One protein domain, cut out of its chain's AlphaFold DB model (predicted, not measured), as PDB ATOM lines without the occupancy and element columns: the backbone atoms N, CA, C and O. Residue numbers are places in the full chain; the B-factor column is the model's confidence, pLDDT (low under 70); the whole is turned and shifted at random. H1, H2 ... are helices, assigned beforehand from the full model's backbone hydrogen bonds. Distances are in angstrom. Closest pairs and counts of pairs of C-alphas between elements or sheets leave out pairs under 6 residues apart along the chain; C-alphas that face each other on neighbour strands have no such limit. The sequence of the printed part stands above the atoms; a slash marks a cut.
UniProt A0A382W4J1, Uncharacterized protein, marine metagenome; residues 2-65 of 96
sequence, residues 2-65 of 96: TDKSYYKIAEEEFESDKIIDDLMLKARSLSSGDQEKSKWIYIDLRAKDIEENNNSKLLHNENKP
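Overview. This is residues 2 to 65 of the 96 residues of an uncharacterized protein of marine metagenome (UniProt A0A382W4J1). One long helix, H3, makes the length of the model, and two shorter helices, H1 and H2, pack across it on different sides of its first part, while its far end, with residues 52 to 65, sticks out free. The printed part has 64 residues with three named helices, H1, H2, H3 in chain order, and no named strand: all helix. It is loose, with a radius of gyration of the C-alphas of 13.7 A, and spans 48 by 20 by 18 A.

Along the chain. Find C-alpha 3 at (-38.200, 44.068, -10.302); from there H1 runs through residues 3 to 15, 18.9 A long. Next look at residues 21 to 30 for H2, 14.1 A. H3, residues 35 to 62, runs 41.2 A to C-alpha 62 at (-36.135, 62.336, -22.963).

Arrangement. Look at Tyr 6 and Ala 47: their C-alphas, 4.8 A apart, are the closest of H1 and H3, which touch at a steep tilt of 54 degrees, opposite ways. H3 touches H1 with residues 43 to 51 alone. H2 touches H3 at residues 35 to 46 alone, also opposite ways, at a steep tilt of 55 degrees; the closest C-alphas, of Ala 27 and Ser 38, are 4.9 A apart. H1 and H2 are apart. In H1, H2 and H3 every O i to N i+4 pair is within hydrogen-bond range.

Size, cuts and confidence. The C-alphas of Asp 34 and Pro 65, the two farthest apart, are 48.5 A apart. The printed part has no cut, and both links are tight. The pLDDT is under 70 at residues 2 to 3 and 56 to 65.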
ATOM      1  N   THR A   2     -41.458  46.776 -10.487       55.78
ATOM      2  CA  THR A   2     -40.790  46.500 -11.779       55.78
ATOM      3  C   THR A   2     -39.774  45.362 -11.680       55.78
ATOM      4  O   THR A   2     -39.584  44.641 -12.650       55.78
ATOM      5  N   ASP A   3     -39.231  45.098 -10.488       59.12
ATOM      6  CA  ASP A   3     -38.200  44.068 -10.302       59.12
ATOM      7  C   ASP A   3     -38.702  42.673 -10.684       59.12
ATOM      8  O   ASP A   3     -38.072  41.967 -11.465       59.12
ATOM      9  N   LYS A   4     -39.900  42.284 -10.227       70.75
ATOM     10  CA  LYS A   4     -40.416  40.919 -10.435       70.75
ATOM     11  C   LYS A   4     -40.580  40.525 -11.908       70.75
ATOM     12  O   LYS A   4     -40.496  39.338 -12.206       70.75
ATOM     13  N   SER A   5     -40.820  41.469 -12.824       83.31
ATOM     14  CA  SER A   5     -40.971  41.121 -14.245       83.31
ATOM     15  C   SER A   5     -39.646  40.752 -14.903       83.31
ATOM     16  O   SER A   5     -39.628  39.841 -15.724       83.31
ATOM     17  N   TYR A   6     -38.541  41.405 -14.533       87.50
ATOM     18  CA  TYR A   6     -37.239  41.145 -15.153       87.50
ATOM     19  C   TYR A   6     -36.655  39.803 -14.721       87.50
ATOM     20  O   TYR A   6     -36.168  39.059 -15.567       87.50
ATOM     21  N   TYR A   7     -36.807  39.442 -13.443       90.44
ATOM     22  CA  TYR A   7     -36.430  38.111 -12.958       90.44
ATOM     23  C   TYR A   7     -37.216  37.004 -13.662       90.44
ATOM     24  O   TYR A   7     -36.630  35.997 -14.043       90.44
ATOM     25  N   LYS A   8     -38.517  37.212 -13.909       91.00
ATOM     26  CA  LYS A   8     -39.339  36.238 -14.635       91.00
ATOM     27  C   LYS A   8     -38.863  36.045 -16.079       91.00
ATOM     28  O   LYS A   8     -38.777  34.917 -16.544       91.00
ATOM     29  N   ILE A   9     -38.525  37.134 -16.774       89.94
ATOM     30  CA  ILE A   9     -37.987  37.068 -18.142       89.94
ATOM     31  C   ILE A   9     -36.641  36.333 -18.151       89.94
ATOM     32  O   ILE A   9     -36.429  35.459 -18.984       89.94
ATOM     33  N   ALA A  10     -35.751  36.653 -17.209       90.81
ATOM     34  CA  ALA A  10     -34.446  36.007 -17.094       90.81
ATOM     35  C   ALA A  10     -34.558  34.502 -16.781       90.81
ATOM     36  O   ALA A  10     -33.783  33.703 -17.306       90.81
ATOM     37  N   GLU A  11     -35.531  34.110 -15.955       93.00
ATOM     38  CA  GLU A  11     -35.832  32.709 -15.662       93.00
ATOM     39  C   GLU A  11     -36.384  31.981 -16.897       93.00
ATOM     40  O   GLU A  11     -35.869  30.928 -17.261       93.00
ATOM     41  N   GLU A  12     -37.357  32.568 -17.602       92.81
ATOM     42  CA  GLU A  12     -37.898  32.007 -18.848       92.81
ATOM     43  C   GLU A  12     -36.810  31.851 -19.930       92.81
ATOM     44  O   GLU A  12     -36.775  30.829 -20.614       92.81
ATOM     45  N   GLU A  13     -35.897  32.819 -20.076       90.62
ATOM     46  CA  GLU A  13     -34.757  32.732 -21.002       90.62
ATOM     47  C   GLU A  13     -33.803  31.588 -20.637       90.62
ATOM     48  O   GLU A  13     -33.350  30.871 -21.530       90.62
ATOM     49  N   PHE A  14     -33.530  31.392 -19.344       91.00
ATOM     50  CA  PHE A  14     -32.678  30.304 -18.867       91.00
ATOM     51  C   PHE A  14     -33.310  28.929 -19.122       91.00
ATOM     52  O   PHE A  14     -32.655  28.043 -19.661       91.00
ATOM     53  N   GLU A  15     -34.592  28.758 -18.787       91.94
ATOM     54  CA  GLU A  15     -35.330  27.503 -19.015       91.94
ATOM     55  C   GLU A  15     -35.529  27.202 -20.511       91.94
ATOM     56  O   GLU A  15     -35.644  26.045 -20.911       91.94
ATOM     57  N   SER A  16     -35.543  28.238 -21.356       93.06
ATOM     58  CA  SER A  16     -35.662  28.118 -22.816       93.06
ATOM     59  C   SER A  16     -34.321  27.936 -23.541       93.06
ATOM     60  O   SER A  16     -34.300  28.002 -24.771       93.06
ATOM     61  N   ASP A  17     -33.214  27.779 -22.808       90.12
ATOM     62  CA  ASP A  17     -31.846  27.661 -23.340       90.12
ATOM     63  C   ASP A  17     -31.393  28.873 -24.187       90.12
ATOM     64  O   ASP A  17     -30.512  28.791 -25.042       90.12
ATOM     65  N   LYS A  18     -31.986  30.049 -23.944       92.12
ATOM     66  CA  LYS A  18     -31.604  31.330 -24.566       92.12
ATOM     67  C   LYS A  18     -30.592  32.063 -23.691       92.12
ATOM     68  O   LYS A  18     -30.760  33.237 -23.360       92.12
ATOM     69  N   ILE A  19     -29.569  31.333 -23.267       91.12
ATOM     70  CA  ILE A  19     -28.566  31.814 -22.322       91.12
ATOM     71  C   ILE A  19     -27.540  32.703 -23.029       91.12
ATOM     72  O   ILE A  19     -27.140  32.438 -24.160       91.12
ATOM     73  N   ILE A  20     -27.086  33.753 -22.345       92.25
ATOM     74  CA  ILE A  20     -25.954  34.567 -22.801       92.25
ATOM     75  C   ILE A  20     -24.671  33.994 -22.201       92.25
ATOM     76  O   ILE A  20     -24.473  34.066 -20.984       92.25
ATOM     77  N   ASP A  21     -23.791  33.467 -23.053       91.69
ATOM     78  CA  ASP A  21     -22.562  32.771 -22.644       91.69
ATOM     79  C   ASP A  21     -21.669  33.614 -21.726       91.69
ATOM     80  O   ASP A  21     -21.214  33.126 -20.692       91.69
ATOM     81  N   ASP A  22     -21.482  34.899 -22.034       93.88
ATOM     82  CA  ASP A  22     -20.667  35.812 -21.220       93.88
ATOM     83  C   ASP A  22     -21.211  35.965 -19.792       93.88
ATOM     84  O   ASP A  22     -20.457  35.930 -18.811       93.88
ATOM     85  N   LEU A  23     -22.535  36.095 -19.649       93.31
ATOM     86  CA  LEU A  23     -23.182  36.194 -18.340       93.31
ATOM     87  C   LEU A  23     -23.122  34.861 -17.594       93.31
ATOM     88  O   LEU A  23     -22.911  34.849 -16.381       93.31
ATOM     89  N   MET A  24     -23.260  33.743 -18.305       92.88
ATOM     90  CA  MET A  24     -23.182  32.407 -17.719       92.88
ATOM     91  C   MET A  24     -21.761  32.074 -17.246       92.88
ATOM     92  O   MET A  24     -21.583  31.534 -16.154       92.88
ATOM     93  N   LEU A  25     -20.730  32.454 -18.005       93.94
ATOM     94  CA  LEU A  25     -19.328  32.331 -17.598       93.94
ATOM     95  C   LEU A  25     -19.038  33.153 -16.341       93.94
ATOM     96  O   LEU A  25     -18.423  32.652 -15.395       93.94
ATOM     97  N   LYS A  26     -19.533  34.394 -16.293       93.69
ATOM     98  CA  LYS A  26     -19.423  35.250 -15.109       93.69
ATOM     99  C   LYS A  26     -20.139  34.634 -13.907       93.69
ATOM    100  O   LYS A  26     -19.575  34.601 -12.814       93.69
ATOM    101  N   ALA A  27     -21.338  34.094 -14.108       93.88
ATOM    102  CA  ALA A  27     -22.099  33.437 -13.056       93.88
ATOM    103  C   ALA A  27     -21.389  32.190 -12.510       93.88
ATOM    104  O   ALA A  27     -21.293  32.034 -11.293       93.88
ATOM    105  N   ARG A  28     -20.802  31.362 -13.385       93.62
ATOM    106  CA  ARG A  28     -19.994  30.192 -12.996       93.62
ATOM    107  C   ARG A  28     -18.733  30.574 -12.228       93.62
ATOM    108  O   ARG A  28     -18.364  29.895 -11.271       93.62
ATOM    109  N   SER A  29     -18.072  31.654 -12.642       94.44
ATOM    110  CA  SER A  29     -16.898  32.181 -11.941       94.44
ATOM    111  C   SER A  29     -17.262  32.642 -10.526       94.44
ATOM    112  O   SER A  29     -16.579  32.280  -9.569       94.44
ATOM    113  N   LEU A  30     -18.376  33.364 -10.377       93.25
ATOM    114  CA  LEU A  30     -18.868  33.846  -9.083       93.25
ATOM    115  C   LEU A  30     -19.406  32.720  -8.189       93.25
ATOM    116  O   LEU A  30     -19.295  32.798  -6.967       93.25
ATOM    117  N   SER A  31     -19.958  31.659  -8.779       93.50
ATOM    118  CA  SER A  31     -20.475  30.507  -8.037       93.50
ATOM    119  C   SER A  31     -19.399  29.510  -7.609       93.50
ATOM    120  O   SER A  31     -19.719  28.520  -6.952       93.50
ATOM    121  N   SER A  32     -18.130  29.739  -7.973       91.69
ATOM    122  CA  SER A  32     -17.043  28.764  -7.790       91.69
ATOM    123  C   SER A  32     -17.350  27.400  -8.433       91.69
ATOM    124  O   SER A  32     -16.965  26.358  -7.907       91.69
ATOM    125  N   GLY A  33     -18.068  27.399  -9.561       87.94
ATOM    126  CA  GLY A  33     -18.446  26.183 -10.290       87.94
ATOM    127  C   GLY A  33     -19.681  25.449  -9.756       87.94
ATOM    128  O   GLY A  33     -20.073  24.439 -10.335       87.94
ATOM    129  N   ASP A  34     -20.330  25.949  -8.702       94.06
ATOM    130  CA  ASP A  34     -21.611  25.423  -8.220       94.06
ATOM    131  C   ASP A  34     -22.719  25.730  -9.243       94.06
ATOM    132  O   ASP A  34     -22.953  26.893  -9.592       94.06
ATOM    133  N   GLN A  35     -23.372  24.683  -9.749       90.06
ATOM    134  CA  GLN A  35     -24.358  24.776 -10.825       90.06
ATOM    135  C   GLN A  35     -25.649  25.474 -10.380       90.06
ATOM    136  O   GLN A  35     -26.185  26.299 -11.121       90.06
ATOM    137  N   GLU A  36     -26.135  25.181  -9.174       92.50
ATOM    138  CA  GLU A  36     -27.384  25.751  -8.670       92.50
ATOM    139  C   GLU A  36     -27.192  27.229  -8.331       92.50
ATOM    140  O   GLU A  36     -27.979  28.082  -8.745       92.50
ATOM    141  N   LYS A  37     -26.072  27.568  -7.685       93.06
ATOM    142  CA  LYS A  37     -25.713  28.972  -7.453       93.06
ATOM    143  C   LYS A  37     -25.458  29.722  -8.757       93.06
ATOM    144  O   LYS A  37     -25.875  30.870  -8.878       93.06
ATOM    145  N   SER A  38     -24.816  29.090  -9.743       92.38
ATOM    146  CA  SER A  38     -24.579  29.707 -11.054       92.38
ATOM    147  C   SER A  38     -25.888  30.074 -11.748       92.38
ATOM    148  O   SER A  38     -25.953  31.127 -12.373       92.38
ATOM    149  N   LYS A  39     -26.933  29.244 -11.631       92.75
ATOM    150  CA  LYS A  39     -28.259  29.556 -12.180       92.75
ATOM    151  C   LYS A  39     -28.820  30.835 -11.559       92.75
ATOM    152  O   LYS A  39     -29.170  31.764 -12.280       92.75
ATOM    153  N   TRP A  40     -28.864  30.914 -10.231       93.94
ATOM    154  CA  TRP A  40     -29.416  32.084  -9.542       93.94
ATOM    155  C   TRP A  40     -28.615  33.361  -9.805       93.94
ATOM    156  O   TRP A  40     -29.201  34.418 -10.030       93.94
ATOM    157  N   ILE A  41     -27.283  33.259  -9.847       93.94
ATOM    158  CA  ILE A  41     -26.409  34.390 -10.177       93.94
ATOM    159  C   ILE A  41     -26.624  34.840 -11.628       93.94
ATOM    160  O   ILE A  41     -26.649  36.040 -11.891       93.94
ATOM    161  N   TYR A  42     -26.813  33.910 -12.568       94.44
ATOM    162  CA  TYR A  42     -27.138  34.251 -13.953       94.44
ATOM    163  C   TYR A  42     -28.455  35.027 -14.045       94.44
ATOM    164  O   TYR A  42     -28.492  36.089 -14.663       94.44
ATOM    165  N   ILE A  43     -29.514  34.523 -13.401       93.56
ATOM    166  CA  ILE A  43     -30.837  35.161 -13.414       93.56
ATOM    167  C   ILE A  43     -30.743  36.583 -12.844       93.56
ATOM    168  O   ILE A  43     -31.291  37.513 -13.432       93.56
ATOM    169  N   ASP A  44     -29.999  36.778 -11.752       93.88
ATOM    170  CA  ASP A  44     -29.786  38.097 -11.146       93.88
ATOM    171  C   ASP A  44     -29.024  39.061 -12.070       93.88
ATOM    172  O   ASP A  44     -29.439  40.205 -12.265       93.88
ATOM    173  N   LEU A  45     -27.935  38.594 -12.687       93.38
ATOM    174  CA  LEU A  45     -27.160  39.389 -13.642       93.38
ATOM    175  C   LEU A  45     -27.998  39.776 -14.864       93.38
ATOM    176  O   LEU A  45     -27.941  40.919 -15.315       93.38
ATOM    177  N   ARG A  46     -28.791  38.838 -15.385       93.06
ATOM    178  CA  ARG A  46     -29.631  39.062 -16.559       93.06
ATOM    179  C   ARG A  46     -30.799  39.997 -16.259       93.06
ATOM    180  O   ARG A  46     -31.095  40.868 -17.072       93.06
ATOM    181  N   ALA A  47     -31.423  39.878 -15.089       92.31
ATOM    182  CA  ALA A  47     -32.479  40.794 -14.666       92.31
ATOM    183  C   ALA A  47     -31.973  42.245 -14.584       92.31
ATOM    184  O   ALA A  47     -32.628  43.147 -15.109       92.31
ATOM    185  N   LYS A  48     -30.781  42.460 -14.008       90.38
ATOM    186  CA  LYS A  48     -30.132  43.783 -13.927       90.38
ATOM    187  C   LYS A  48     -29.780  44.354 -15.298       90.38
ATOM    188  O   LYS A  48     -30.037  45.525 -15.556       90.38
ATOM    189  N   ASP A  49     -29.253  43.526 -16.196       90.38
ATOM    190  CA  ASP A  49     -28.944  43.935 -17.572       90.38
ATOM    191  C   ASP A  49     -30.205  44.392 -18.334       90.38
ATOM    192  O   ASP A  49     -30.194  45.399 -19.045       90.38
ATOM    193  N   ILE A  50     -31.337  43.705 -18.148       88.75
ATOM    194  CA  ILE A  50     -32.621  44.108 -18.744       88.75
ATOM    195  C   ILE A  50     -33.129  45.424 -18.133       88.75
ATOM    196  O   ILE A  50     -33.675  46.271 -18.850       88.75
ATOM    197  N   GLU A  51     -32.969  45.607 -16.825       88.38
ATOM    198  CA  GLU A  51     -33.353  46.833 -16.127       88.38
ATOM    199  C   GLU A  51     -32.542  48.044 -16.620       88.38
ATOM    200  O   GLU A  51     -33.125  49.054 -17.027       88.38
ATOM    201  N   GLU A  52     -31.213  47.935 -16.678       86.12
ATOM    202  CA  GLU A  52     -30.329  48.999 -17.173       86.12
ATOM    203  C   GLU A  52     -30.608  49.342 -18.644       86.12
ATOM    204  O   GLU A  52     -30.677  50.520 -19.019       86.12
ATOM    205  N   ASN A  53     -30.854  48.336 -19.485       83.00
ATOM    206  CA  ASN A  53     -31.208  48.551 -20.890       83.00
ATOM    207  C   ASN A  53     -32.581  49.219 -21.072       83.00
ATOM    208  O   ASN A  53     -32.786  49.970 -22.029       83.00
ATOM    209  N   ASN A  54     -33.538  48.985 -20.174       79.12
ATOM    210  CA  ASN A  54     -34.822  49.688 -20.214       79.12
ATOM    211  C   ASN A  54     -34.702  51.127 -19.701       79.12
ATOM    212  O   ASN A  54     -35.238  52.045 -20.323       79.12
ATOM    213  N   ASN A  55     -33.954  51.342 -18.621       70.62
ATOM    214  CA  ASN A  55     -33.744  52.674 -18.057       70.62
ATOM    215  C   ASN A  55     -32.937  53.584 -18.994       70.62
ATOM    216  O   ASN A  55     -33.285  54.752 -19.176       70.62
ATOM    217  N   SER A  56     -31.913  53.054 -19.664       63.38
ATOM    218  CA  SER A  56     -31.156  53.802 -20.675       63.38
ATOM    219  C   SER A  56     -32.017  54.185 -21.885       63.38
ATOM    220  O   SER A  56     -31.909  55.309 -22.378       63.38
ATOM    221  N   LYS A  57     -32.937  53.316 -22.328       59.91
ATOM    222  CA  LYS A  57     -33.913  53.651 -23.381       59.91
ATOM    223  C   LYS A  57     -34.868  54.768 -22.965       59.91
ATOM    224  O   LYS A  57     -35.195  55.608 -23.802       59.91
ATOM    225  N   LEU A  58     -35.298  54.803 -21.703       58.84
ATOM    226  CA  LEU A  58     -36.130  55.890 -21.175       58.84
ATOM    227  C   LEU A  58     -35.356  57.217 -21.150       58.84
ATOM    228  O   LEU A  58     -35.831  58.205 -21.710       58.84
ATOM    229  N   LEU A  59     -34.129  57.214 -20.624       56.97
ATOM    230  CA  LEU A  59     -33.254  58.394 -20.587       56.97
ATOM    231  C   LEU A  59     -32.901  58.922 -21.986       56.97
ATOM    232  O   LEU A  59     -32.836  60.132 -22.209       56.97
ATOM    233  N   HIS A  60     -32.706  58.033 -22.962       49.19
ATOM    234  CA  HIS A  60     -32.415  58.438 -24.336       49.19
ATOM    235  C   HIS A  60     -33.648  59.026 -25.049       49.19
ATOM    236  O   HIS A  60     -33.506  59.827 -25.979       49.19
ATOM    237  N   ASN A  61     -34.865  58.666 -24.634       51.06
ATOM    238  CA  ASN A  61     -36.082  59.211 -25.235       51.06
ATOM    239  C   ASN A  61     -36.406  60.625 -24.722       51.06
ATOM    240  O   ASN A  61     -36.966  61.421 -25.473       51.06
ATOM    241  N   GLU A  62     -35.994  60.971 -23.499       54.97
ATOM    242  CA  GLU A  62     -36.135  62.336 -22.963       54.97
ATOM    243  C   GLU A  62     -35.128  63.328 -23.568       54.97
ATOM    244  O   GLU A  62     -35.425  64.516 -23.694       54.97
ATOM    245  N   ASN A  63     -33.975  62.845 -24.036       54.09
ATOM    246  CA  ASN A  63     -32.907  63.664 -24.620       54.09
ATOM    247  C   ASN A  63     -32.937  63.749 -26.156       54.09
ATOM    248  O   ASN A  63     -31.905  63.979 -26.789       54.09
ATOM    249  N   LYS A  64     -34.103  63.606 -26.800       54.47
ATOM    250  CA  LYS A  64     -34.214  64.006 -28.210       54.47
ATOM    251  C   LYS A  64     -34.221  65.534 -28.291       54.47
ATOM    252  O   LYS A  64     -35.184  66.147 -27.819       54.47
ATOM    253  N   PRO A  65     -33.198  66.178 -28.893       60.19
ATOM    254  CA  PRO A  65     -33.242  67.613 -29.106       60.19
ATOM    255  C   PRO A  65     -34.487  67.916 -29.933       60.19
ATOM    256  O   PRO A  65     -34.686  67.379 -31.023       60.19
TER     257      PRO A  65